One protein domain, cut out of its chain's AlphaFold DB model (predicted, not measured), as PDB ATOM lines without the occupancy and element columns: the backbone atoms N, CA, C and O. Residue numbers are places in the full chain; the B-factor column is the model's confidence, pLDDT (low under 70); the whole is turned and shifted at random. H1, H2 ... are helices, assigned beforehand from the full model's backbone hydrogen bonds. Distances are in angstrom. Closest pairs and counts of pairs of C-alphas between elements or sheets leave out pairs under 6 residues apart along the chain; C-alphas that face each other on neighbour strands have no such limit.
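What this domain is: This is residues 83 to 171 of the 457 residues of the protein "Phage integrase family protein" of Enterocloster clostridioformis (UniProt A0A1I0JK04). Two helical hairpins cross: the long helix H4 lies across the side-by-side pair H1 and H2 at nearly a right angle, and H3 folds against the first part of H4 as an open V. The loop of residues 139 to 152 closes the narrow end of that V and reaches far out from the body, while residues 95 to 100, of which 99 and 100 belong to H2 and the rest to the link from H1 to H2, stick out elsewhere. The printed part has 89 residues with four named helices, in the order H1, H2, H3, H4, and no named strand; its class is all helix. It is compact, with a radius of gyration of the C-alphas of 13.6 A, and spans 40 by 32 by 19 A.

Where its parts are: H1 is residues 83 to 91, beginning at C-alpha 83 at (24.419, -8.081, 128.222) and 12.5 A long from first to last C-alpha. H2 is residues 99 to 111, 18.5 A long. H3 is residues 126 to 138, 18.7 A long, with C-alpha 126 at (28.393, -6.125, 145.368). H4 is residues 153 to 170, 25.7 A long, ending at C-alpha 170 at (18.704, -14.569, 136.539).

How they stand to each other: H1 and H2 form a helical hairpin: they touch and run opposite ways at a shallow tilt of 2 degrees, their closest C-alphas being those of Ser 83 and Gln 109, 6.7 A apart. H4 touches H1 with residues 163 to 170 alone, about perpendicular at 79 degrees; the closest C-alphas, of Ile 86 and Val 166, are 6.3 A apart. H2 and H4 are close but not clearly touching, about perpendicular at 80 degrees, with the closest C-alphas, of Met 108 and Glu 159, 5.8 A apart. H3 and H4 form the other helical hairpin, running opposite ways at a shallow tilt of 29 degrees. In it residues 133 to 137 of H3 touch residues 153 to 160 of H4, and the closest C-alphas, of Ala 137 and Val 156, are 6.2 A apart. H3 is apart from both H1 and H2. Two of the three touching pairs are at a shallow tilt, a helix packing that is only just mostly aligned. In H1, H2 and H3 every O i to N i+4 pair is within hydrogen-bond range; in H4 it is 13 of 14.

The domain as a whole: The two C-alphas farthest apart are those of Ala 95 and Thr 146, at 40.9 A. The printed part has no cut. The link from H1 to H2 is short, and those from H2 to H3 and from H3 to H4 are long, with 14 residues each. C-alphas 112 to 125 lie 5 to 17 A from the mean of the C-alphas, and C-alphas 139 to 152 lie 12 to 26 A from it. The mean pLDDT of the printed part is 91.9, and no printed residue is under 70.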
ATOM      1  N   SER A  83      25.063  -8.486 129.476       97.25
ATOM      2  CA  SER A  83      24.419  -8.081 128.222       97.25
ATOM      3  C   SER A  83      23.483  -9.163 127.679       97.25
ATOM      4  O   SER A  83      22.343  -8.862 127.334       97.25
ATOM      5  N   GLU A  84      23.920 -10.421 127.656       96.62
ATOM      6  CA  GLU A  84      23.087 -11.549 127.214       96.62
ATOM      7  C   GLU A  84      21.902 -11.795 128.161       96.62
ATOM      8  O   GLU A  84      20.809 -12.155 127.727       96.62
ATOM      9  N   ALA A  85      22.079 -11.576 129.466       95.69
ATOM     10  CA  ALA A  85      20.989 -11.656 130.434       95.69
ATOM     11  C   ALA A  85      19.924 -10.572 130.183       95.69
ATOM     12  O   ALA A  85      18.728 -10.850 130.284       95.69
ATOM     13  N   ILE A  86      20.335  -9.357 129.793       96.69
ATOM     14  CA  ILE A  86      19.414  -8.302 129.339       96.69
ATOM     15  C   ILE A  86      18.678  -8.741 128.065       96.69
ATOM     16  O   ILE A  86      17.468  -8.532 127.971       96.69
ATOM     17  N   ASP A  87      19.363  -9.372 127.104       96.00
ATOM     18  CA  ASP A  87      18.726  -9.891 125.885       96.00
ATOM     19  C   ASP A  87      17.615 -10.886 126.223       96.00
ATOM     20  O   ASP A  87      16.472 -10.708 125.794       96.00
ATOM     21  N   LYS A  88      17.926 -11.877 127.069       93.88
ATOM     22  CA  LYS A  88      16.953 -12.863 127.555       93.88
ATOM     23  C   LYS A  88      15.805 -12.207 128.311       93.88
ATOM     24  O   LYS A  88      14.652 -12.587 128.107       93.88
ATOM     25  N   TYR A  89      16.093 -11.212 129.150       93.94
ATOM     26  CA  TYR A  89      15.068 -10.476 129.883       93.94
ATOM     27  C   TYR A  89      14.076  -9.807 128.930       93.94
ATOM     28  O   TYR A  89      12.868 -10.009 129.063       93.94
ATOM     29  N   ILE A  90      14.585  -9.065 127.941       93.25
ATOM     30  CA  ILE A  90      13.766  -8.374 126.942       93.25
ATOM     31  C   ILE A  90      12.926  -9.381 126.156       93.25
ATOM     32  O   ILE A  90      11.719  -9.189 126.069       93.25
ATOM     33  N   SER A  91      13.528 -10.461 125.649       91.56
ATOM     34  CA  SER A  91      12.811 -11.511 124.910       91.56
ATOM     35  C   SER A  91      11.757 -12.220 125.760       91.56
ATOM     36  O   SER A  91      10.699 -12.568 125.266       91.56
ATOM     37  N   SER A  92      11.996 -12.394 127.060       88.12
ATOM     38  CA  SER A  92      11.028 -13.034 127.958       88.12
ATOM     39  C   SER A  92       9.821 -12.157 128.316       88.12
ATOM     40  O   SER A  92       8.909 -12.614 129.003       88.12
ATOM     41  N   CYS A  93       9.852 -10.876 127.952       82.75
ATOM     42  CA  CYS A  93       8.832  -9.888 128.293       82.75
ATOM     43  C   CYS A  93       8.402  -9.068 127.068       82.75
ATOM     44  O   CYS A  93       7.729  -8.053 127.228       82.75
ATOM     45  N   ASP A  94       8.776  -9.471 125.857       79.19
ATOM     46  CA  ASP A  94       8.582  -8.693 124.631       79.19
ATOM     47  C   ASP A  94       7.099  -8.446 124.312       79.19
ATOM     48  O   ASP A  94       6.720  -7.316 124.008       79.19
ATOM     49  N   ALA A  95       6.244  -9.452 124.505       77.50
ATOM     50  CA  ALA A  95       4.795  -9.355 124.346       77.50
ATOM     51  C   ALA A  95       4.134  -8.472 125.423       77.50
ATOM     52  O   ALA A  95       3.074  -7.885 125.202       77.50
ATOM     53  N   LEU A  96       4.757  -8.358 126.601       81.44
ATOM     54  CA  LEU A  96       4.228  -7.589 127.731       81.44
ATOM     55  C   LEU A  96       4.729  -6.143 127.740       81.44
ATOM     56  O   LEU A  96       4.034  -5.246 128.228       81.44
ATOM     57  N   LEU A  97       5.933  -5.884 127.236       83.31
ATOM     58  CA  LEU A  97       6.562  -4.570 127.250       83.31
ATOM     59  C   LEU A  97       6.074  -3.715 126.084       83.31
ATOM     60  O   LEU A  97       5.778  -4.182 124.991       83.31
ATOM     61  N   SER A  98       5.978  -2.404 126.311       83.38
ATOM     62  CA  SER A  98       5.664  -1.506 125.203       83.38
ATOM     63  C   SER A  98       6.885  -1.369 124.276       83.38
ATOM     64  O   SER A  98       8.012  -1.333 124.778       83.38
ATOM     65  N   PRO A  99       6.695  -1.193 122.956       86.19
ATOM     66  CA  PRO A  99       7.802  -0.963 122.023       86.19
ATOM     67  C   PRO A  99       8.787   0.145 122.442       86.19
ATOM     68  O   PRO A  99       9.995   0.002 122.280       86.19
ATOM     69  N   THR A 100       8.302   1.229 123.059       88.06
ATOM     70  CA  THR A 100       9.154   2.319 123.570       88.06
ATOM     71  C   THR A 100       9.948   1.908 124.811       88.06
ATOM     72  O   THR A 100      11.067   2.376 125.005       88.06
ATOM     73  N   THR A 101       9.409   1.007 125.640       90.19
ATOM     74  CA  THR A 101      10.141   0.410 126.767       90.19
ATOM     75  C   THR A 101      11.279  -0.471 126.263       90.19
ATOM     76  O   THR A 101      12.405  -0.318 126.730       90.19
ATOM     77  N   ILE A 102      11.013  -1.327 125.270       91.56
ATOM     78  CA  ILE A 102      12.035  -2.176 124.640       91.56
ATOM     79  C   ILE A 102      13.141  -1.303 124.043       91.56
ATOM     80  O   ILE A 102      14.315  -1.499 124.354       91.56
ATOM     81  N   GLN A 103      12.779  -0.279 123.265       92.00
ATOM     82  CA  GLN A 103      13.742   0.683 122.730       92.00
ATOM     83  C   GLN A 103      14.581   1.340 123.843       92.00
ATOM     84  O   GLN A 103      15.802   1.470 123.712       92.00
ATOM     85  N   GLY A 104      13.938   1.733 124.948       93.38
ATOM     86  CA  GLY A 104      14.595   2.285 126.130       93.38
ATOM     87  C   GLY A 104      15.631   1.330 126.722       93.38
ATOM     88  O   GLY A 104      16.785   1.720 126.888       93.38
ATOM     89  N   TYR A 105      15.260   0.070 126.959       95.19
ATOM     90  CA  TYR A 105      16.173  -0.952 127.479       95.19
ATOM     91  C   TYR A 105      17.343  -1.220 126.532       95.19
ATOM     92  O   TYR A 105      18.491  -1.228 126.968       95.19
ATOM     93  N   ARG A 106      17.093  -1.312 125.221       95.00
ATOM     94  CA  ARG A 106      18.159  -1.433 124.213       95.00
ATOM     95  C   ARG A 106      19.103  -0.233 124.232       95.00
ATOM     96  O   ARG A 106      20.314  -0.386 124.078       95.00
ATOM     97  N   LYS A 107      18.585   0.979 124.448       93.56
ATOM     98  CA  LYS A 107      19.416   2.181 124.599       93.56
ATOM     99  C   LYS A 107      20.268   2.130 125.869       93.56
ATOM    100  O   LYS A 107      21.434   2.520 125.786       93.56
ATOM    101  N   MET A 108      19.714   1.661 126.988       95.19
ATOM    102  CA  MET A 108      20.439   1.481 128.253       95.19
ATOM    103  C   MET A 108      21.553   0.438 128.092       95.19
ATOM    104  O   MET A 108      22.711   0.772 128.304       95.19
ATOM    105  N   GLN A 109      21.249  -0.751 127.564       95.81
ATOM    106  CA  GLN A 109      22.226  -1.808 127.244       95.81
ATOM    107  C   GLN A 109      23.374  -1.300 126.345       95.81
ATOM    108  O   GLN A 109      24.559  -1.591 126.541       95.81
ATOM    109  N   ARG A 110      23.045  -0.474 125.343       94.31
ATOM    110  CA  ARG A 110      24.042   0.092 124.426       94.31
ATOM    111  C   ARG A 110      24.922   1.179 125.033       94.31
ATOM    112  O   ARG A 110      25.978   1.412 124.456       94.31
ATOM    113  N   ASN A 111      24.535   1.853 126.117       93.75
ATOM    114  CA  ASN A 111      25.248   3.053 126.582       93.75
ATOM    115  C   ASN A 111      25.649   3.054 128.060       93.75
ATOM    116  O   ASN A 111      26.686   3.637 128.357       93.75
ATOM    117  N   GLY A 112      24.846   2.473 128.948       94.69
ATOM    118  CA  GLY A 112      25.091   2.468 130.389       94.69
ATOM    119  C   GLY A 112      25.870   1.238 130.845       94.69
ATOM    120  O   GLY A 112      25.883   0.215 130.159       94.69
ATOM    121  N   PHE A 113      26.524   1.354 131.999       96.50
ATOM    122  CA  PHE A 113      27.204   0.293 132.744       96.50
ATOM    123  C   PHE A 113      28.166  -0.554 131.897       96.50
ATOM    124  O   PHE A 113      28.304  -1.763 132.084       96.50
ATOM    125  N   LYS A 114      28.860   0.076 130.938       95.31
ATOM    126  CA  LYS A 114      29.729  -0.628 129.979       95.31
ATOM    127  C   LYS A 114      30.823  -1.464 130.632       95.31
ATOM    128  O   LYS A 114      31.135  -2.527 130.101       95.31
ATOM    129  N   GLY A 115      31.330  -1.031 131.786       94.00
ATOM    130  CA  GLY A 115      32.358  -1.739 132.547       94.00
ATOM    131  C   GLY A 115      31.942  -3.115 133.079       94.00
ATOM    132  O   GLY A 115      32.816  -3.866 133.501       94.00
ATOM    133  N   ILE A 116      30.648  -3.466 133.063       96.50
ATOM    134  CA  ILE A 116      30.150  -4.770 133.540       96.50
ATOM    135  C   ILE A 116      29.374  -5.567 132.482       96.50
ATOM    136  O   ILE A 116      29.062  -6.730 132.711       96.50
ATOM    137  N   MET A 117      29.086  -4.996 131.305       96.38
ATOM    138  CA  MET A 117      28.221  -5.636 130.294       96.38
ATOM    139  C   MET A 117      28.735  -6.994 129.797       96.38
ATOM    140  O   MET A 117      27.933  -7.887 129.529       96.38
ATOM    141  N   ASN A 118      30.057  -7.152 129.702       95.88
ATOM    142  CA  ASN A 118      30.703  -8.379 129.226       95.88
ATOM    143  C   ASN A 118      31.112  -9.329 130.365       95.88
ATOM    144  O   ASN A 118      31.621 -10.415 130.097       95.88
ATOM    145  N   MET A 119      30.912  -8.941 131.630       94.75
ATOM    146  CA  MET A 119      31.172  -9.825 132.767       94.75
ATOM    147  C   MET A 119      30.099 -10.911 132.826       94.75
ATOM    148  O   MET A 119      28.929 -10.649 132.528       94.75
ATOM    149  N   ARG A 120      30.480 -12.131 133.216       91.62
ATOM    150  CA  ARG A 120      29.499 -13.188 133.483       91.62
ATOM    151  C   ARG A 120      28.747 -12.870 134.762       91.62
ATOM    152  O   ARG A 120      29.337 -12.345 135.701       91.62
ATOM    153  N   LEU A 121      27.473 -13.261 134.823       91.31
ATOM    154  CA  LEU A 121      26.650 -13.043 136.015       91.31
ATOM    155  C   LEU A 121      27.326 -13.590 137.275       91.31
ATOM    156  O   LEU A 121      27.416 -12.881 138.264       91.31
ATOM    157  N   LYS A 122      27.882 -14.804 137.204       86.88
ATOM    158  CA  LYS A 122      28.584 -15.454 138.322       86.88
ATOM    159  C   LYS A 122      29.800 -14.693 138.867       86.88
ATOM    160  O   LYS A 122      30.173 -14.934 140.006       86.88
ATOM    161  N   ASP A 123      30.402 -13.817 138.065       88.56
ATOM    162  CA  ASP A 123      31.623 -13.087 138.423       88.56
ATOM    163  C   ASP A 123      31.293 -11.696 139.011       88.56
ATOM    164  O   ASP A 123      32.191 -10.911 139.308       88.56
ATOM    165  N   LEU A 124      30.004 -11.356 139.155       93.06
ATOM    166  CA  LEU A 124      29.565 -10.107 139.774       93.06
ATOM    167  C   LEU A 124      29.606 -10.199 141.300       93.06
ATOM    168  O   LEU A 124      29.082 -11.145 141.889       93.06
ATOM    169  N   THR A 125      30.143  -9.152 141.925       92.25
ATOM    170  CA  THR A 125      30.091  -8.921 143.374       92.25
ATOM    171  C   THR A 125      29.439  -7.575 143.675       92.25
ATOM    172  O   THR A 125      29.360  -6.699 142.806       92.25
ATOM    173  N   THR A 126      28.982  -7.389 144.911       94.25
ATOM    174  CA  THR A 126      28.393  -6.125 145.368       94.25
ATOM    175  C   THR A 126      29.394  -4.971 145.279       94.25
ATOM    176  O   THR A 126      29.012  -3.885 144.841       94.25
ATOM    177  N   GLU A 127      30.683  -5.197 145.584       95.38
ATOM    178  CA  GLU A 127      31.713  -4.160 145.416       95.38
ATOM    179  C   GLU A 127      31.844  -3.754 143.947       95.38
ATOM    180  O   GLU A 127      31.806  -2.565 143.626       95.38
ATOM    181  N   ARG A 128      31.886  -4.732 143.029       96.38
ATOM    182  CA  ARG A 128      31.978  -4.434 141.596       96.38
ATOM    183  C   ARG A 128      30.766  -3.651 141.095       96.38
ATOM    184  O   ARG A 128      30.921  -2.772 140.247       96.38
ATOM    185  N   LEU A 129      29.566  -3.945 141.599       97.38
ATOM    186  CA  LEU A 129      28.361  -3.180 141.267       97.38
ATOM    187  C   LEU A 129      28.439  -1.741 141.789       97.38
ATOM    188  O   LEU A 129      28.066  -0.813 141.068       97.38
ATOM    189  N   GLN A 130      28.947  -1.537 143.006       97.69
ATOM    190  CA  GLN A 130      29.129  -0.202 143.573       97.69
ATOM    191  C   GLN A 130      30.147   0.621 142.768       97.69
ATOM    192  O   GLN A 130      29.895   1.798 142.485       97.69
ATOM    193  N   ASP A 131      31.247   0.001 142.339       97.19
ATOM    194  CA  ASP A 131      32.229   0.621 141.447       97.19
ATOM    195  C   ASP A 131      31.614   0.972 140.094       97.19
ATOM    196  O   ASP A 131      31.789   2.086 139.601       97.19
ATOM    197  N   ALA A 132      30.812   0.071 139.525       97.31
ATOM    198  CA  ALA A 132      30.126   0.317 138.265       97.31
ATOM    199  C   ALA A 132      29.138   1.493 138.365       97.31
ATOM    200  O   ALA A 132      29.033   2.283 137.429       97.31
ATOM    201  N   VAL A 133      28.447   1.669 139.499       97.56
ATOM    202  CA  VAL A 133      27.610   2.859 139.751       97.56
ATOM    203  C   VAL A 133      28.455   4.131 139.822       97.56
ATOM    204  O   VAL A 133      28.051   5.156 139.272       97.56
ATOM    205  N   ASN A 134      29.627   4.078 140.460       96.56
ATOM    206  CA  ASN A 134      30.543   5.218 140.544       96.56
ATOM    207  C   ASN A 134      31.108   5.607 139.167       96.56
ATOM    208  O   ASN A 134      31.189   6.795 138.851       96.56
ATOM    209  N   GLU A 135      31.485   4.624 138.347       96.19
ATOM    210  CA  GLU A 135      31.896   4.814 136.949       96.19
ATOM    211  C   GLU A 135      30.760   5.437 136.129       96.19
ATOM    212  O   GLU A 135      30.952   6.436 135.432       96.19
ATOM    213  N   GLU A 136      29.554   4.883 136.256       96.44
ATOM    214  CA  GLU A 136      28.384   5.315 135.501       96.44
ATOM    215  C   GLU A 136      27.968   6.746 135.858       96.44
ATOM    216  O   GLU A 136      27.711   7.557 134.971       96.44
ATOM    217  N   ALA A 137      27.985   7.107 137.143       94.94
ATOM    218  CA  ALA A 137      27.691   8.465 137.600       94.94
ATOM    219  C   ALA A 137      28.683   9.514 137.067       94.94
ATOM    220  O   ALA A 137      28.324  10.683 136.937       94.94
ATOM    221  N   LYS A 138      29.911   9.106 136.719       94.19
ATOM    222  CA  LYS A 138      30.937   9.971 136.115       94.19
ATOM    223  C   LYS A 138      30.860  10.014 134.586       94.19
ATOM    224  O   LYS A 138      31.549  10.828 133.972       94.19
ATOM    225  N   ARG A 139      30.035   9.173 133.946       93.06
ATOM    226  CA  ARG A 139      29.928   9.118 132.482       93.06
ATOM    227  C   ARG A 139      29.468  10.460 131.923       93.06
ATOM    228  O   ARG A 139      28.396  10.961 132.263       93.06
ATOM    229  N   SER A 140      30.234  11.004 130.982       91.19
ATOM    230  CA  SER A 140      29.872  12.235 130.280       91.19
ATOM    231  C   SER A 140      28.624  12.055 129.414       91.19
ATOM    232  O   SER A 140      28.478  11.097 128.645       91.19
ATOM    233  N   SER A 141      27.714  13.020 129.496       88.06
ATOM    234  CA  SER A 141      26.528  13.091 128.655       88.06
ATOM    235  C   SER A 141      26.904  13.442 127.217       88.06
ATOM    236  O   SER A 141      27.469  14.497 126.944       88.06
ATOM    237  N   LYS A 142      26.484  12.607 126.260       84.44
ATOM    238  CA  LYS A 142      26.687  12.840 124.816       84.44
ATOM    239  C   LYS A 142      25.853  14.006 124.247       84.44
ATOM    240  O   LYS A 142      25.895  14.247 123.045       84.44
ATOM    241  N   ARG A 143      25.049  14.693 125.073       78.44
ATOM    242  CA  ARG A 143      24.115  15.744 124.626       78.44
ATOM    243  C   ARG A 143      24.804  17.081 124.339       78.44
ATOM    244  O   ARG A 143      24.389  17.758 123.408       78.44
ATOM    245  N   ASN A 144      25.839  17.436 125.101       73.75
ATOM    246  CA  ASN A 144      26.584  18.688 124.942       73.75
ATOM    247  C   ASN A 144      28.056  18.373 124.665       73.75
ATOM    248  O   ASN A 144      28.753  17.893 125.553       73.75
ATOM    249  N   LYS A 145      28.519  18.653 123.441       76.31
ATOM    250  CA  LYS A 145      29.923  18.437 123.050       76.31
ATOM    251  C   LYS A 145      30.857  19.535 123.571       76.31
ATOM    252  O   LYS A 145      32.004  19.250 123.872       76.31
ATOM    253  N   THR A 146      30.354  20.762 123.700       77.31
ATOM    254  CA  THR A 146      31.158  21.952 124.033       77.31
ATOM    255  C   THR A 146      31.484  22.074 125.525       77.31
ATOM    256  O   THR A 146      32.510  22.631 125.883       77.31
ATOM    257  N   ASN A 147      30.624  21.551 126.405       80.94
ATOM    258  CA  ASN A 147      30.864  21.499 127.849       80.94
ATOM    259  C   ASN A 147      30.258  20.196 128.410       80.94
ATOM    260  O   ASN A 147      29.065  20.169 128.755       80.94
ATOM    261  N   PRO A 148      31.019  19.086 128.386       83.12
ATOM    262  CA  PRO A 148      30.510  17.776 128.754       83.12
ATOM    263  C   PRO A 148      30.239  17.722 130.258       83.12
ATOM    264  O   PRO A 148      31.148  17.748 131.081       83.12
ATOM    265  N   LYS A 149      28.959  17.613 130.615       88.25
ATOM    266  CA  LYS A 149      28.524  17.362 131.993       88.25
ATOM    267  C   LYS A 149      28.289  15.865 132.207       88.25
ATOM    268  O   LYS A 149      27.877  15.197 131.250       88.25
ATOM    269  N   PRO A 150      28.480  15.340 133.429       91.81
ATOM    270  CA  PRO A 150      28.059  13.986 133.766       91.81
ATOM    271  C   PRO A 150      26.570  13.756 133.475       91.81
ATOM    272  O   PRO A 150      25.766  14.696 133.423       91.81
ATOM    273  N   ILE A 151      26.190  12.502 133.248       92.88
ATOM    274  CA  ILE A 151      24.780  12.122 133.144       92.88
ATOM    275  C   ILE A 151      24.031  12.425 134.450       92.88
ATOM    276  O   ILE A 151      24.600  12.452 135.534       92.88
ATOM    277  N   SER A 152      22.720  12.649 134.347       92.06
ATOM    278  CA  SER A 152      21.903  12.948 135.527       92.06
ATOM    279  C   SER A 152      21.780  11.739 136.461       92.06
ATOM    280  O   SER A 152      21.675  10.606 135.982       92.06
ATOM    281  N   SER A 153      21.630  11.973 137.769       94.50
ATOM    282  CA  SER A 153      21.352  10.916 138.757       94.50
ATOM    283  C   SER A 153      20.151  10.053 138.364       94.50
ATOM    284  O   SER A 153      20.158   8.837 138.534       94.50
ATOM    285  N   LYS A 154      19.118  10.657 137.754       92.94
ATOM    286  CA  LYS A 154      17.940   9.922 137.270       92.94
ATOM    287  C   LYS A 154      18.285   8.933 136.151       92.94
ATOM    288  O   LYS A 154      17.654   7.882 136.071       92.94
ATOM    289  N   THR A 155      19.254   9.258 135.297       94.38
ATOM    290  CA  THR A 155      19.738   8.356 134.243       94.38
ATOM    291  C   THR A 155      20.407   7.133 134.858       94.38
ATOM    292  O   THR A 155      19.968   6.027 134.560       94.38
ATOM    293  N   VAL A 156      21.345   7.342 135.792       96.38
ATOM    294  CA  VAL A 156      22.048   6.267 136.517       96.38
ATOM    295  C   VAL A 156      21.054   5.341 137.220       96.38
ATOM    296  O   VAL A 156      21.093   4.128 137.034       96.38
ATOM    297  N   ILE A 157      20.105   5.909 137.974       96.31
ATOM    298  CA  ILE A 157      19.075   5.146 138.700       96.31
ATOM    299  C   ILE A 157      18.231   4.299 137.740       96.31
ATOM    300  O   ILE A 157      17.931   3.146 138.034       96.31
ATOM    301  N   ASN A 158      17.820   4.860 136.602       95.56
ATOM    302  CA  ASN A 158      16.997   4.133 135.636       95.56
ATOM    303  C   ASN A 158      17.774   3.002 134.949       95.56
ATOM    304  O   ASN A 158      17.217   1.927 134.748       95.56
ATOM    305  N   GLU A 159      19.031   3.249 134.576       96.56
ATOM    306  CA  GLU A 159      19.902   2.239 133.969       96.56
ATOM    307  C   GLU A 159      20.199   1.106 134.963       96.56
ATOM    308  O   GLU A 159      20.088  -0.063 134.598       96.56
ATOM    309  N   TYR A 160      20.454   1.429 136.237       97.50
ATOM    310  CA  TYR A 160      20.631   0.426 137.288       97.50
ATOM    311  C   TYR A 160      19.334  -0.337 137.586       97.50
ATOM    312  O   TYR A 160      19.362  -1.540 137.813       97.50
ATOM    313  N   GLY A 161      18.177   0.328 137.511       96.56
ATOM    314  CA  GLY A 161      16.868  -0.306 137.681       96.56
ATOM    315  C   GLY A 161      16.558  -1.400 136.650       96.56
ATOM    316  O   GLY A 161      15.823  -2.336 136.952       96.56
ATOM    317  N   LEU A 162      17.127  -1.323 135.440       96.25
ATOM    318  CA  LEU A 162      17.069  -2.434 134.484       96.25
ATOM    319  C   LEU A 162      17.931  -3.609 134.962       96.25
ATOM    320  O   LEU A 162      17.486  -4.753 134.911       96.25
ATOM    321  N   LEU A 163      19.146  -3.331 135.440       96.75
ATOM    322  CA  LEU A 163      20.062  -4.359 135.934       96.75
ATOM    323  C   LEU A 163      19.488  -5.103 137.140       96.75
ATOM    324  O   LEU A 163      19.528  -6.328 137.163       96.75
ATOM    325  N   THR A 164      18.880  -4.398 138.097       95.62
ATOM    326  CA  THR A 164      18.250  -5.042 139.259       95.62
ATOM    327  C   THR A 164      17.127  -5.993 138.847       95.62
ATOM    328  O   THR A 164      17.064  -7.105 139.363       95.62
ATOM    329  N   ALA A 165      16.293  -5.623 137.869       93.81
ATOM    330  CA  ALA A 165      15.249  -6.506 137.341       93.81
ATOM    331  C   ALA A 165      15.826  -7.764 136.661       93.81
ATOM    332  O   ALA A 165      15.265  -8.856 136.784       93.81
ATOM    333  N   VAL A 166      16.961  -7.628 135.970       94.50
ATOM    334  CA  VAL A 166      17.688  -8.748 135.353       94.50
ATOM    335  C   VAL A 166      18.293  -9.656 136.426       94.50
ATOM    336  O   VAL A 166      18.096 -10.869 136.375       94.50
ATOM    337  N   PHE A 167      18.973  -9.098 137.429       94.06
ATOM    338  CA  PHE A 167      19.594  -9.869 138.512       94.06
ATOM    339  C   PHE A 167      18.557 -10.592 139.367       94.06
ATOM    340  O   PHE A 167      18.705 -11.781 139.629       94.06
ATOM    341  N   GLN A 168      17.438  -9.941 139.691       90.94
ATOM    342  CA  GLN A 168      16.337 -10.574 140.417       90.94
ATOM    343  C   GLN A 168      15.782 -11.808 139.682       90.94
ATOM    344  O   GLN A 168      15.319 -12.758 140.317       90.94
ATOM    345  N   LYS A 169      15.833 -11.818 138.345       89.81
ATOM    346  CA  LYS A 169      15.365 -12.947 137.536       89.81
ATOM    347  C   LYS A 169      16.428 -14.034 137.354       89.81
ATOM    348  O   LYS A 169      16.106 -15.208 137.521       89.81
ATOM    349  N   TYR A 170      17.663 -13.652 137.027       89.94
ATOM    350  CA  TYR A 170      18.704 -14.569 136.539       89.94
ATOM    351  C   TYR A 170      19.868 -14.809 137.510       89.94
ATOM    352  O   TYR A 170      20.686 -15.694 137.263       89.94
ATOM    353  N   TYR A 171      19.950 -14.062 138.615       88.50
ATOM    354  CA  TYR A 171      20.961 -14.233 139.661       88.50
ATOM    355  C   TYR A 171      20.416 -13.859 141.054       88.50
ATOM    356  O   TYR A 171      20.850 -12.905 141.691       88.50
TER     357      TYR A 171